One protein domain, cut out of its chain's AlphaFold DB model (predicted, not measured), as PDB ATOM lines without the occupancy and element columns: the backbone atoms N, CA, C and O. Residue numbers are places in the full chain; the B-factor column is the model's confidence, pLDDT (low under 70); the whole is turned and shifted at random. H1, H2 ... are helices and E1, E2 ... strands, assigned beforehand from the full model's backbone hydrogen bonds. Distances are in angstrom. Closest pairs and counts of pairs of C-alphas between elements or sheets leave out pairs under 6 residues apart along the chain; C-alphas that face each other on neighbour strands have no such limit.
ATOM      1  N   ARG A 427     225.753 295.919 279.163       81.19
ATOM      2  CA  ARG A 427     225.662 294.455 279.158       81.19
ATOM      3  C   ARG A 427     226.860 293.823 278.450       81.19
ATOM      4  O   ARG A 427     227.502 292.994 279.066       81.19
ATOM      5  N   ILE A 428     227.223 294.276 277.247       83.62
ATOM      6  CA  ILE A 428     228.406 293.769 276.523       83.62
ATOM      7  C   ILE A 428     229.674 293.897 277.375       83.62
ATOM      8  O   ILE A 428     230.461 292.960 277.450       83.62
ATOM      9  N   ALA A 429     229.860 295.035 278.049       86.56
ATOM     10  CA  ALA A 429     230.987 295.221 278.958       86.56
ATOM     11  C   ALA A 429     230.961 294.212 280.125       86.56
ATOM     12  O   ALA A 429     231.992 293.626 280.444       86.56
ATOM     13  N   SER A 430     229.787 293.968 280.718       84.56
ATOM     14  CA  SER A 430     229.604 292.974 281.784       84.56
ATOM     15  C   SER A 430     229.859 291.546 281.298       84.56
ATOM     16  O   SER A 430     230.533 290.788 281.986       84.56
ATOM     17  N   ASP A 431     229.349 291.188 280.119       82.69
ATOM     18  CA  ASP A 431     229.512 289.860 279.523       82.69
ATOM     19  C   ASP A 431     230.985 289.597 279.186       82.69
ATOM     20  O   ASP A 431     231.490 288.501 279.409       82.69
ATOM     21  N   LEU A 432     231.698 290.618 278.692       86.94
ATOM     22  CA  LEU A 432     233.136 290.542 278.453       86.94
ATOM     23  C   LEU A 432     233.909 290.346 279.764       86.94
ATOM     24  O   LEU A 432     234.804 289.506 279.821       86.94
ATOM     25  N   ALA A 433     233.561 291.086 280.820       86.56
ATOM     26  CA  ALA A 433     234.184 290.927 282.132       86.56
ATOM     27  C   ALA A 433     233.942 289.525 282.718       86.56
ATOM     28  O   ALA A 433     234.875 288.899 283.223       86.56
ATOM     29  N   GLU A 434     232.717 289.004 282.602       84.94
ATOM     30  CA  GLU A 434     232.367 287.650 283.034       84.94
ATOM     31  C   GLU A 434     233.108 286.584 282.217       84.94
ATOM     32  O   GLU A 434     233.633 285.632 282.796       84.94
ATOM     33  N   TYR A 435     233.202 286.764 280.897       83.25
ATOM     34  CA  TYR A 435     233.935 285.872 280.002       83.25
ATOM     35  C   TYR A 435     235.421 285.802 280.359       83.25
ATOM     36  O   TYR A 435     235.964 284.709 280.513       83.25
ATOM     37  N   VAL A 436     236.069 286.953 280.564       85.75
ATOM     38  CA  VAL A 436     237.477 287.013 280.987       85.75
ATOM     39  C   VAL A 436     237.672 286.323 282.339       85.75
ATOM     40  O   VAL A 436     238.643 285.591 282.512       85.75
ATOM     41  N   ALA A 437     236.739 286.493 283.281       84.69
ATOM     42  CA  ALA A 437     236.826 285.891 284.611       84.69
ATOM     43  C   ALA A 437     236.632 284.360 284.627       84.69
ATOM     44  O   ALA A 437     237.171 283.694 285.511       84.69
ATOM     45  N   HIS A 438     235.868 283.799 283.682       78.50
ATOM     46  CA  HIS A 438     235.514 282.370 283.644       78.50
ATOM     47  C   HIS A 438     236.179 281.588 282.503       78.50
ATOM     48  O   HIS A 438     235.881 280.404 282.317       78.50
ATOM     49  N   SER A 439     237.070 282.215 281.733       72.12
ATOM     50  CA  SER A 439     237.805 281.524 280.676       72.12
ATOM     51  C   SER A 439     238.691 280.420 281.260       72.12
ATOM     52  O   SER A 439     239.445 280.630 282.208       72.12
ATOM     53  N   SER A 440     238.616 279.223 280.672       65.06
ATOM     54  CA  SER A 440     239.422 278.065 281.088       65.06
ATOM     55  C   SER A 440     240.886 278.143 280.637       65.06
ATOM     56  O   SER A 440     241.729 277.422 281.172       65.06
ATOM     57  N   GLN A 441     241.190 279.019 279.673       67.94
ATOM     58  CA  GLN A 441     242.533 279.307 279.169       67.94
ATOM     59  C   GLN A 441     242.830 280.809 279.324       67.94
ATOM     60  O   GLN A 441     241.920 281.620 279.111       67.94
ATOM     61  N   PRO A 442     244.069 281.208 279.669       74.75
ATOM     62  CA  PRO A 442     244.459 282.615 279.682       74.75
ATOM     63  C   PRO A 442     244.244 283.245 278.302       74.75
ATOM     64  O   PRO A 442     244.710 282.706 277.302       74.75
ATOM     65  N   ILE A 443     243.543 284.377 278.253       84.69
ATOM     66  CA  ILE A 443     243.305 285.119 277.011       84.69
ATOM     67  C   ILE A 443     244.475 286.093 276.811       84.69
ATOM     68  O   ILE A 443     244.678 286.958 277.677       84.69
ATOM     69  N   PRO A 444     245.233 286.001 275.703       86.38
ATOM     70  CA  PRO A 444     246.222 287.014 275.355       86.38
ATOM     71  C   PRO A 444     245.529 288.352 275.086       86.38
ATOM     72  O   PRO A 444     244.611 288.446 274.268       86.38
ATOM     73  N   ILE A 445     245.957 289.410 275.774       88.25
ATOM     74  CA  ILE A 445     245.322 290.724 275.662       88.25
ATOM     75  C   ILE A 445     245.473 291.328 274.261       88.25
ATOM     76  O   ILE A 445     244.560 292.012 273.806       88.25
ATOM     77  N   ASN A 446     246.579 291.052 273.565       86.12
ATOM     78  CA  ASN A 446     246.804 291.517 272.197       86.12
ATOM     79  C   ASN A 446     245.749 290.937 271.234       86.12
ATOM     80  O   ASN A 446     245.074 291.691 270.534       86.12
ATOM     81  N   ASP A 447     245.503 289.623 271.292       84.81
ATOM     82  CA  ASP A 447     244.459 288.958 270.499       84.81
ATOM     83  C   ASP A 447     243.065 289.527 270.816       84.81
ATOM     84  O   ASP A 447     242.259 289.785 269.913       84.81
ATOM     85  N   LEU A 448     242.781 289.784 272.100       88.62
ATOM     86  CA  LEU A 448     241.520 290.389 272.535       88.62
ATOM     87  C   LEU A 448     241.355 291.816 271.998       88.62
ATOM     88  O   LEU A 448     240.309 292.153 271.438       88.62
ATOM     89  N   ALA A 449     242.384 292.650 272.141       90.25
ATOM     90  CA  ALA A 449     242.398 294.027 271.670       90.25
ATOM     91  C   ALA A 449     242.261 294.098 270.147       90.25
ATOM     92  O   ALA A 449     241.476 294.902 269.637       90.25
ATOM     93  N   TYR A 450     242.961 293.226 269.420       88.25
ATOM     94  CA  TYR A 450     242.859 293.124 267.971       88.25
ATOM     95  C   TYR A 450     241.457 292.700 267.533       88.25
ATOM     96  O   TYR A 450     240.868 293.330 266.651       88.25
ATOM     97  N   THR A 451     240.892 291.681 268.187       87.69
ATOM     98  CA  THR A 451     239.535 291.199 267.908       87.69
ATOM     99  C   THR A 451     238.522 292.328 268.093       87.69
ATOM    100  O   THR A 451     237.773 292.644 267.169       87.69
ATOM    101  N   LEU A 452     238.541 293.002 269.246       90.81
ATOM    102  CA  LEU A 452     237.618 294.094 269.556       90.81
ATOM    103  C   LEU A 452     237.789 295.312 268.637       90.81
ATOM    104  O   LEU A 452     236.804 295.952 268.281       90.81
ATOM    105  N   SER A 453     239.020 295.629 268.232       89.38
ATOM    106  CA  SER A 453     239.312 296.843 267.460       89.38
ATOM    107  C   SER A 453     239.147 296.675 265.948       89.38
ATOM    108  O   SER A 453     238.761 297.622 265.262       89.38
ATOM    109  N   CYS A 454     239.455 295.488 265.415       86.75
ATOM    110  CA  CYS A 454     239.544 295.246 263.971       86.75
ATOM    111  C   CYS A 454     238.490 294.262 263.440       86.75
ATOM    112  O   CYS A 454     238.284 294.196 262.231       86.75
ATOM    113  N   ARG A 455     237.861 293.461 264.311       87.19
ATOM    114  CA  ARG A 455     237.047 292.288 263.928       87.19
ATOM    115  C   ARG A 455     235.643 292.311 264.539       87.19
ATOM    116  O   ARG A 455     234.936 291.302 264.536       87.19
ATOM    117  N   ARG A 456     235.238 293.467 265.071       87.81
ATOM    118  CA  ARG A 456     233.908 293.742 265.622       87.81
ATOM    119  C   ARG A 456     233.302 294.960 264.944       87.81
ATOM    120  O   ARG A 456     234.009 295.911 264.609       87.81
ATOM    121  N   SER A 457     231.989 294.917 264.758       87.69
ATOM    122  CA  SER A 457     231.230 296.019 264.162       87.69
ATOM    123  C   SER A 457     231.241 297.258 265.070       87.69
ATOM    124  O   SER A 457     231.167 297.136 266.296       87.69
ATOM    125  N   LYS A 458     231.289 298.465 264.491       86.94
ATOM    126  CA  LYS A 458     231.314 299.735 265.243       86.94
ATOM    127  C   LYS A 458     229.927 300.381 265.235       86.94
ATOM    128  O   LYS A 458     229.433 300.859 264.219       86.94
ATOM    129  N   MET A 459     229.281 300.436 266.396       85.06
ATOM    130  CA  MET A 459     227.941 301.009 266.570       85.06
ATOM    131  C   MET A 459     227.962 302.406 267.211       85.06
ATOM    132  O   MET A 459     229.002 302.912 267.632       85.06
ATOM    133  N   ALA A 460     226.795 303.054 267.257       80.69
ATOM    134  CA  ALA A 460     226.657 304.452 267.671       80.69
ATOM    135  C   ALA A 460     226.985 304.701 269.154       80.69
ATOM    136  O   ALA A 460     227.602 305.709 269.486       80.69
ATOM    137  N   THR A 461     226.583 303.803 270.056       83.94
ATOM    138  CA  THR A 461     226.897 303.915 271.485       83.94
ATOM    139  C   THR A 461     228.211 303.203 271.757       83.94
ATOM    140  O   THR A 461     228.335 302.019 271.464       83.94
ATOM    141  N   ARG A 462     229.203 303.915 272.294       88.62
ATOM    142  CA  ARG A 462     230.589 303.439 272.375       88.62
ATOM    143  C   ARG A 462     231.140 303.547 273.788       88.62
ATOM    144  O   ARG A 462     230.760 304.431 274.558       88.62
ATOM    145  N   GLY A 463     232.046 302.636 274.108       89.88
ATOM    146  CA  GLY A 463     232.793 302.587 275.359       89.88
ATOM    147  C   GLY A 463     234.155 301.955 275.126       89.88
ATOM    148  O   GLY A 463     234.349 301.295 274.112       89.88
ATOM    149  N   PHE A 464     235.109 302.142 276.029       93.06
ATOM    150  CA  PHE A 464     236.383 301.427 275.941       93.06
ATOM    151  C   PHE A 464     236.998 301.194 277.321       93.06
ATOM    152  O   PHE A 464     236.720 301.940 278.266       93.06
ATOM    153  N   PHE A 465     237.865 300.184 277.394       92.31
ATOM    154  CA  PHE A 465     238.826 299.981 278.478       92.31
ATOM    155  C   PHE A 465     240.254 300.222 277.977       92.31
ATOM    156  O   PHE A 465     240.509 300.159 276.772       92.31
ATOM    157  N   ILE A 466     241.180 300.496 278.895       92.00
ATOM    158  CA  ILE A 466     242.621 300.459 278.625       92.00
ATOM    159  C   ILE A 466     243.239 299.538 279.666       92.00
ATOM    160  O   ILE A 466     243.183 299.846 280.852       92.00
ATOM    161  N   GLU A 467     243.808 298.425 279.221       92.06
ATOM    162  CA  GLU A 467     244.258 297.339 280.091       92.06
ATOM    163  C   GLU A 467     245.610 296.789 279.625       92.06
ATOM    164  O   GLU A 467     245.991 296.960 278.469       92.06
ATOM    165  N   CYS A 468     246.334 296.118 280.518       91.12
ATOM    166  CA  CYS A 468     247.505 295.300 280.198       91.12
ATOM    167  C   CYS A 468     247.236 293.833 280.562       91.12
ATOM    168  O   CYS A 468     246.248 293.521 281.230       91.12
ATOM    169  N   GLN A 469     248.114 292.905 280.166       90.31
ATOM    170  CA  GLN A 469     247.924 291.488 280.504       90.31
ATOM    171  C   GLN A 469     247.847 291.281 282.027       90.31
ATOM    172  O   GLN A 469     247.028 290.505 282.519       90.31
ATOM    173  N   ALA A 470     248.666 292.011 282.794       88.69
ATOM    174  CA  ALA A 470     248.684 291.913 284.252       88.69
ATOM    175  C   ALA A 470     247.384 292.400 284.924       88.69
ATOM    176  O   ALA A 470     247.036 291.889 285.992       88.69
ATOM    177  N   SER A 471     246.679 293.380 284.344       88.38
ATOM    178  CA  SER A 471     245.380 293.838 284.849       88.38
ATOM    179  C   SER A 471     244.237 292.951 284.356       88.38
ATOM    180  O   SER A 471     243.405 292.561 285.170       88.38
ATOM    181  N   LEU A 472     244.265 292.505 283.094       88.88
ATOM    182  CA  LEU A 472     243.291 291.560 282.534       88.88
ATOM    183  C   LEU A 472     243.228 290.251 283.340       88.88
ATOM    184  O   LEU A 472     242.141 289.762 283.637       88.88
ATOM    185  N   ASN A 473     244.380 289.732 283.778       87.62
ATOM    186  CA  ASN A 473     244.469 288.529 284.618       87.62
ATOM    187  C   ASN A 473     243.792 288.681 285.996       87.62
ATOM    188  O   ASN A 473     243.506 287.682 286.652       87.62
ATOM    189  N   LYS A 474     243.554 289.916 286.460       86.06
ATOM    190  CA  LYS A 474     242.815 290.205 287.702       86.06
ATOM    191  C   LYS A 474     241.309 290.382 287.462       86.06
ATOM    192  O   LYS A 474     240.570 290.537 288.432       86.06
ATOM    193  N   GLY A 475     240.865 290.333 286.205       85.00
ATOM    194  CA  GLY A 475     239.509 290.648 285.764       85.00
ATOM    195  C   GLY A 475     239.355 292.106 285.315       85.00
ATOM    196  O   GLY A 475     240.142 292.974 285.686       85.00
ATOM    197  N   LEU A 476     238.323 292.375 284.510       85.31
ATOM    198  CA  LEU A 476     237.988 293.730 284.060       85.31
ATOM    199  C   LEU A 476     237.195 294.486 285.135       85.31
ATOM    200  O   LEU A 476     236.148 294.019 285.590       85.31
ATOM    201  N   ASP A 477     237.664 295.676 285.514       78.56
ATOM    202  CA  ASP A 477     236.975 296.537 286.477       78.56
ATOM    203  C   ASP A 477     235.818 297.301 285.812       78.56
ATOM    204  O   ASP A 477     236.003 298.277 285.082       78.56
ATOM    205  N   MET A 478     234.593 296.883 286.124       75.12
ATOM    206  CA  MET A 478     233.356 297.467 285.600       75.12
ATOM    207  C   MET A 478     233.054 298.890 286.098       75.12
ATOM    208  O   MET A 478     232.129 299.520 285.582       75.12
ATOM    209  N   SER A 479     233.811 299.420 287.065       63.00
ATOM    210  CA  SER A 479     233.758 300.836 287.453       63.00
ATOM    211  C   SER A 479     234.596 301.746 286.542       63.00
ATOM    212  O   SER A 479     234.401 302.963 286.540       63.00
ATOM    213  N   ASN A 480     235.473 301.157 285.724       59.09
ATOM    214  CA  ASN A 480     236.443 301.846 284.881       59.09
ATOM    215  C   ASN A 480     236.098 302.001 283.372       59.09
ATOM    216  O   ASN A 480     236.873 302.671 282.678       59.09
ATOM    217  N   PRO A 481     234.998 301.466 282.783       61.31
ATOM    218  CA  PRO A 481     234.733 301.726 281.374       61.31
ATOM    219  C   PRO A 481     234.380 303.201 281.185       61.31
ATOM    220  O   PRO A 481     233.434 303.723 281.786       61.31
ATOM    221  N   ARG A 482     235.101 303.882 280.290       75.06
ATOM    222  CA  ARG A 482     234.711 305.226 279.853       75.06
ATOM    223  C   ARG A 482     233.544 305.085 278.883       75.06
ATOM    224  O   ARG A 482     233.734 304.820 277.700       75.06
ATOM    225  N   LEU A 483     232.332 305.212 279.415       66.38
ATOM    226  CA  LEU A 483     231.082 305.117 278.665       66.38
ATOM    227  C   LEU A 483     230.611 306.511 278.247       66.38
ATOM    228  O   LEU A 483     230.622 307.440 279.056       66.38
ATOM    229  N   ARG A 484     230.140 306.649 277.005       62.91
ATOM    230  CA  ARG A 484     229.432 307.849 276.551       62.91
ATOM    231  C   ARG A 484     227.958 307.526 276.294       62.91
ATOM    232  O   ARG A 484     227.648 306.658 275.481       62.91
ATOM    233  N   GLY A 485     227.065 308.243 276.980       52.78
ATOM    234  CA  GLY A 485     225.626 308.262 276.699       52.78
ATOM    235  C   GLY A 485     225.296 309.111 275.463       52.78
ATOM    236  O   GLY A 485     226.099 309.949 275.049       52.78
ATOM    237  N   LEU A 486     224.134 308.858 274.856       45.91
ATOM    238  CA  LEU A 486     223.629 309.492 273.628       45.91
ATOM    239  C   LEU A 486     223.487 311.020 273.775       45.91
ATOM    240  O   LEU A 486     222.393 311.507 274.025       45.91
ATOM    241  N   ASP A 487     224.567 311.779 273.573       44.12
ATOM    242  CA  ASP A 487     224.493 313.232 273.388       44.12
ATOM    243  C   ASP A 487     225.191 313.683 272.090       44.12
ATOM    244  O   ASP A 487     226.401 313.955 272.025       44.12
ATOM    245  N   ASN A 488     224.308 313.839 271.096       49.16
ATOM    246  CA  ASN A 488     224.352 314.535 269.808       49.16
ATOM    247  C   ASN A 488     225.021 313.881 268.587       49.16
ATOM    248  O   ASN A 488     226.229 313.673 268.516       49.16
ATOM    249  N   GLU A 489     224.168 313.763 267.570       46.69
ATOM    250  CA  GLU A 489     224.286 313.271 266.193       46.69
ATOM    251  C   GLU A 489     225.249 314.049 265.267       46.69
ATOM    252  O   GLU A 489     225.016 314.114 264.060       46.69
ATOM    253  N   ARG A 490     226.306 314.698 265.773       55.88
ATOM    254  CA  ARG A 490     227.208 315.486 264.910       55.88
ATOM    255  C   ARG A 490     228.669 315.105 265.093       55.88
ATOM    256  O   ARG A 490     229.201 315.201 266.196       55.88
ATOM    257  N   GLN A 491     229.279 314.698 263.983       68.25
ATOM    258  CA  GLN A 491     230.706 314.444 263.834       68.25
ATOM    259  C   GLN A 491     231.471 315.747 264.103       68.25
ATOM    260  O   GLN A 491     231.112 316.801 263.576       68.25
ATOM    261  N   PHE A 492     232.474 315.687 264.976       83.88
ATOM    262  CA  PHE A 492     233.392 316.800 265.198       83.88
ATOM    263  C   PHE A 492     234.470 316.743 264.123       83.88
ATOM    264  O   PHE A 492     235.015 315.668 263.886       83.88
ATOM    265  N   HIS A 857     235.001 308.895 265.304       84.81
ATOM    266  CA  HIS A 857     236.139 308.880 264.381       84.81
ATOM    267  C   HIS A 857     236.434 307.446 263.910       84.81
ATOM    268  O   HIS A 857     237.274 306.741 264.474       84.81
ATOM    269  N   ASP A 858     235.670 306.974 262.922       77.19
ATOM    270  CA  ASP A 858     235.748 305.607 262.392       77.19
ATOM    271  C   ASP A 858     236.918 305.376 261.432       77.19
ATOM    272  O   ASP A 858     237.285 304.221 261.203       77.19
ATOM    273  N   GLU A 859     237.539 306.459 260.960       79.88
ATOM    274  CA  GLU A 859     238.748 306.491 260.134       79.88
ATOM    275  C   GLU A 859     240.000 305.927 260.827       79.88
ATOM    276  O   GLU A 859     240.991 305.637 260.150       79.88
ATOM    277  N   LEU A 860     239.948 305.720 262.151       88.25
ATOM    278  CA  LEU A 860     241.020 305.113 262.940       88.25
ATOM    279  C   LEU A 860     241.426 303.736 262.388       88.25
ATOM    280  O   LEU A 860     240.647 302.774 262.390       88.25
ATOM    281  N   GLN A 861     242.690 303.632 261.988       87.81
ATOM    282  CA  GLN A 861     243.315 302.428 261.449       87.81
ATOM    283  C   GLN A 861     243.910 301.582 262.576       87.81
ATOM    284  O   GLN A 861     245.126 301.494 262.740       87.81
ATOM    285  N   TYR A 862     243.045 300.939 263.364       86.81
ATOM    286  CA  TYR A 862     243.467 300.136 264.518       86.81
ATOM    287  C   TYR A 862     244.510 299.075 264.172       86.81
ATOM    288  O   TYR A 862     245.447 298.896 264.935       86.81
ATOM    289  N   HIS A 863     244.405 298.424 263.008       82.44
ATOM    290  CA  HIS A 863     245.356 297.392 262.582       82.44
ATOM    291  C   HIS A 863     246.812 297.893 262.547       82.44
ATOM    292  O   HIS A 863     247.724 297.124 262.835       82.44
ATOM    293  N   LYS A 864     247.042 299.185 262.276       83.69
ATOM    294  CA  LYS A 864     248.379 299.790 262.296       83.69
ATOM    295  C   LYS A 864     248.924 300.014 263.702       83.69
ATOM    296  O   LYS A 864     250.131 299.966 263.899       83.69
ATOM    297  N   MET A 865     248.052 300.164 264.699       84.75
ATOM    298  CA  MET A 865     248.463 300.201 266.108       84.75
ATOM    299  C   MET A 865     249.058 298.858 266.565       84.75
ATOM    300  O   MET A 865     249.793 298.828 267.548       84.75
ATOM    301  N   PHE A 866     248.771 297.771 265.835       76.62
ATOM    302  CA  PHE A 866     249.328 296.434 266.051       76.62
ATOM    303  C   PHE A 866     250.505 296.103 265.117       76.62
ATOM    304  O   PHE A 866     251.112 295.052 265.277       76.62
ATOM    305  N   ALA A 867     250.857 296.965 264.154       69.31
ATOM    306  CA  ALA A 867     251.924 296.676 263.185       69.31
ATOM    307  C   ALA A 867     253.319 296.588 263.832       69.31
ATOM    308  O   ALA A 867     254.173 295.842 263.360       69.31
ATOM    309  N   ASP A 868     253.517 297.318 264.932       65.19
ATOM    310  CA  ASP A 868     254.757 297.362 265.719       65.19
ATOM    311  C   ASP A 868     254.742 296.377 266.909       65.19
ATOM    312  O   ASP A 868     255.535 296.490 267.848       65.19
ATOM    313  N   ILE A 869     253.790 295.443 266.909       66.38
ATOM    314  CA  ILE A 869     253.529 294.460 267.966       66.38
ATOM    315  C   ILE A 869     253.639 293.067 267.329       66.38
ATOM    316  O   ILE A 869     253.413 292.940 266.121       66.38
ATOM    317  N   PRO A 870     253.988 292.006 268.084       58.44
ATOM    318  CA  PRO A 870     253.744 290.647 267.626       58.44
ATOM    319  C   PRO A 870     252.356 290.527 266.992       58.44
ATOM    320  O   PRO A 870     251.358 290.957 267.573       58.44
ATOM    321  N   GLN A 871     252.310 290.001 265.768       58.84
ATOM    322  CA  GLN A 871     251.060 289.895 265.026       58.84
ATOM    323  C   GLN A 871     250.060 289.058 265.836       58.84
ATOM    324  O   GLN A 871     250.462 288.037 266.394       58.84
ATOM    325  N   PRO A 872     248.783 289.466 265.909       60.09
ATOM    326  CA  PRO A 872     247.758 288.703 266.605       60.09
ATOM    327  C   PRO A 872     247.666 287.306 265.993       60.09
ATOM    328  O   PRO A 872     247.668 287.143 264.765       60.09
ATOM    329  N   HIS A 873     247.591 286.305 266.860       59.81
ATOM    330  CA  HIS A 873     247.718 284.895 266.489       59.81
ATOM    331  C   HIS A 873     246.361 284.330 266.112       59.81
ATOM    332  O   HIS A 873     246.196 283.727 265.051       59.81
ATOM    333  N   VAL A 874     245.357 284.583 266.954       66.56
ATOM    334  CA  VAL A 874     244.012 284.017 266.811       66.56
ATOM    335  C   VAL A 874     242.964 285.065 267.169       66.56
ATOM    336  O   VAL A 874     243.166 285.908 268.039       66.56
ATOM    337  N   LEU A 875     241.808 285.013 266.507       74.25
ATOM    338  CA  LEU A 875     240.636 285.759 266.960       74.25
ATOM    339  C   LEU A 875     240.122 285.163 268.269       74.25
ATOM    340  O   LEU A 875     239.905 283.956 268.358       74.25
ATOM    341  N   VAL A 876     239.882 286.008 269.269       75.94
ATOM    342  CA  VAL A 876     239.269 285.559 270.521       75.94
ATOM    343  C   VAL A 876     237.804 285.219 270.250       75.94
ATOM    344  O   VAL A 876     237.044 286.070 269.775       75.94
ATOM    345  N   ASP A 877     237.398 283.988 270.568       71.62
ATOM    346  CA  ASP A 877     236.005 283.535 270.466       71.62
ATOM    347  C   ASP A 877     235.162 284.167 271.581       71.62
ATOM    348  O   ASP A 877     234.882 283.570 272.625       71.62
ATOM    349  N   LEU A 878     234.832 285.442 271.388       74.62
ATOM    350  CA  LEU A 878     233.990 286.197 272.303       74.62
ATOM    351  C   LEU A 878     232.540 285.720 272.192       74.62
ATOM    352  O   LEU A 878     232.057 285.486 271.080       74.62
ATOM    353  N   PRO A 879     231.800 285.657 273.312       64.00
ATOM    354  CA  PRO A 879     230.380 285.371 273.269       64.00
ATOM    355  C   PRO A 879     229.694 286.396 272.366       64.00
ATOM    356  O   PRO A 879     229.842 287.604 272.547       64.00
ATOM    357  N   ALA A 880     228.939 285.911 271.384       56.56
ATOM    358  CA  ALA A 880     228.142 286.767 270.524       56.56
ATOM    359  C   ALA A 880     226.937 287.290 271.327       56.56
ATOM    360  O   ALA A 880     225.847 286.724 271.294       56.56
ATOM    361  N   THR A 881     227.135 288.326 272.141       53.91
ATOM    362  CA  THR A 881     226.056 288.938 272.916       53.91
ATOM    363  C   THR A 881     225.360 290.005 272.092       53.91
ATOM    364  O   THR A 881     225.826 291.132 271.931       53.91
ATOM    365  N   LEU A 882     224.186 289.646 271.568       52.56
ATOM    366  CA  LEU A 882     223.293 290.615 270.945       52.56
ATOM    367  C   LEU A 882     222.966 291.746 271.926       52.56
ATOM    368  O   LEU A 882     222.592 291.486 273.075       52.56
ATOM    369  N   PRO A 883     222.994 293.009 271.478       48.81
ATOM    370  CA  PRO A 883     222.580 294.164 272.251       48.81
ATOM    371  C   PRO A 883     221.041 294.267 272.391       48.81
ATOM    372  O   PRO A 883     220.504 295.333 272.146       48.81
ATOM    373  N   LEU A 884     220.322 293.215 272.818       42.91
ATOM    374  CA  LEU A 884     218.900 293.256 273.216       42.91
ATOM    375  C   LEU A 884     218.611 294.337 274.286       42.91
ATOM    376  O   LEU A 884     218.956 294.141 275.455       42.91
ATOM    377  N   GLY A 885     217.962 295.436 273.910       34.41
ATOM    378  CA  GLY A 885     217.334 296.417 274.790       34.41
ATOM    379  C   GLY A 885     215.804 296.283 274.751       34.41
ATOM    380  O   GLY A 885     215.216 296.245 273.685       34.41
ATOM    381  N   LEU A 886     215.170 296.218 275.931       32.94
ATOM    382  CA  LEU A 886     213.713 296.283 276.192       32.94
ATOM    383  C   LEU A 886     212.779 295.306 275.424       32.94
ATOM    384  O   LEU A 886     212.461 295.460 274.252       32.94
ATOM    385  N   GLN A 887     212.237 294.333 276.171       32.88
ATOM    386  CA  GLN A 887     211.234 293.347 275.738       32.88
ATOM    387  C   GLN A 887     209.805 293.932 275.687       32.88
ATOM    388  O   GLN A 887     209.362 294.561 276.646       32.88
ATOM    389  N   LEU A 888     209.044 293.633 274.625       27.66
ATOM    390  CA  LEU A 888     207.583 293.818 274.551       27.66
ATOM    391  C   LEU A 888     206.914 292.513 274.057       27.66
ATOM    392  O   LEU A 888     207.360 291.923 273.075       27.66
TER     393      LEU A 888
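This is residues 427 to 492 and 857 to 888 of the 1268 residues of a protein of Aspergillus eucalypticola (strain CBS 122712 / IBT 29274) (UniProt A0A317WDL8). There is little regular structure: H2 and E1 lie near the middle, with H1 and H4 either side, and residues 866 to 888 trail back past H2. Mostly helix, H1, H2, E1, H3 and H4 hold 37 of 98 printed residues. It is only just compact, close to loose: radius of gyration of the C-alphas 14.7 A, spans 37 by 32 by 23 A.

H1, residues 427 to 438, is close to but not clearly touching H3, residues 469 to 472; C-alphas 436 and 472 are closest, 7.5 A. H2, residues 445 to 454, touches H4, residues 862 to 865, closest at C-alphas 453 and 862, 6.1 A. Residues 463 to 464 of E1, residues 461 to 467, pair antiparallel with 482 to 483. H1 and H2 have every O i to N i+4 pair within hydrogen-bond range.

H1 runs 16.2 A from C-alpha 427 (225.662, 294.455, 279.158); H4 ends at C-alpha 865 (248.463, 300.201, 266.108).

Across the cut, C-alphas 492 and 857 are 8.4 A apart. In 32 residues pLDDT is under 70.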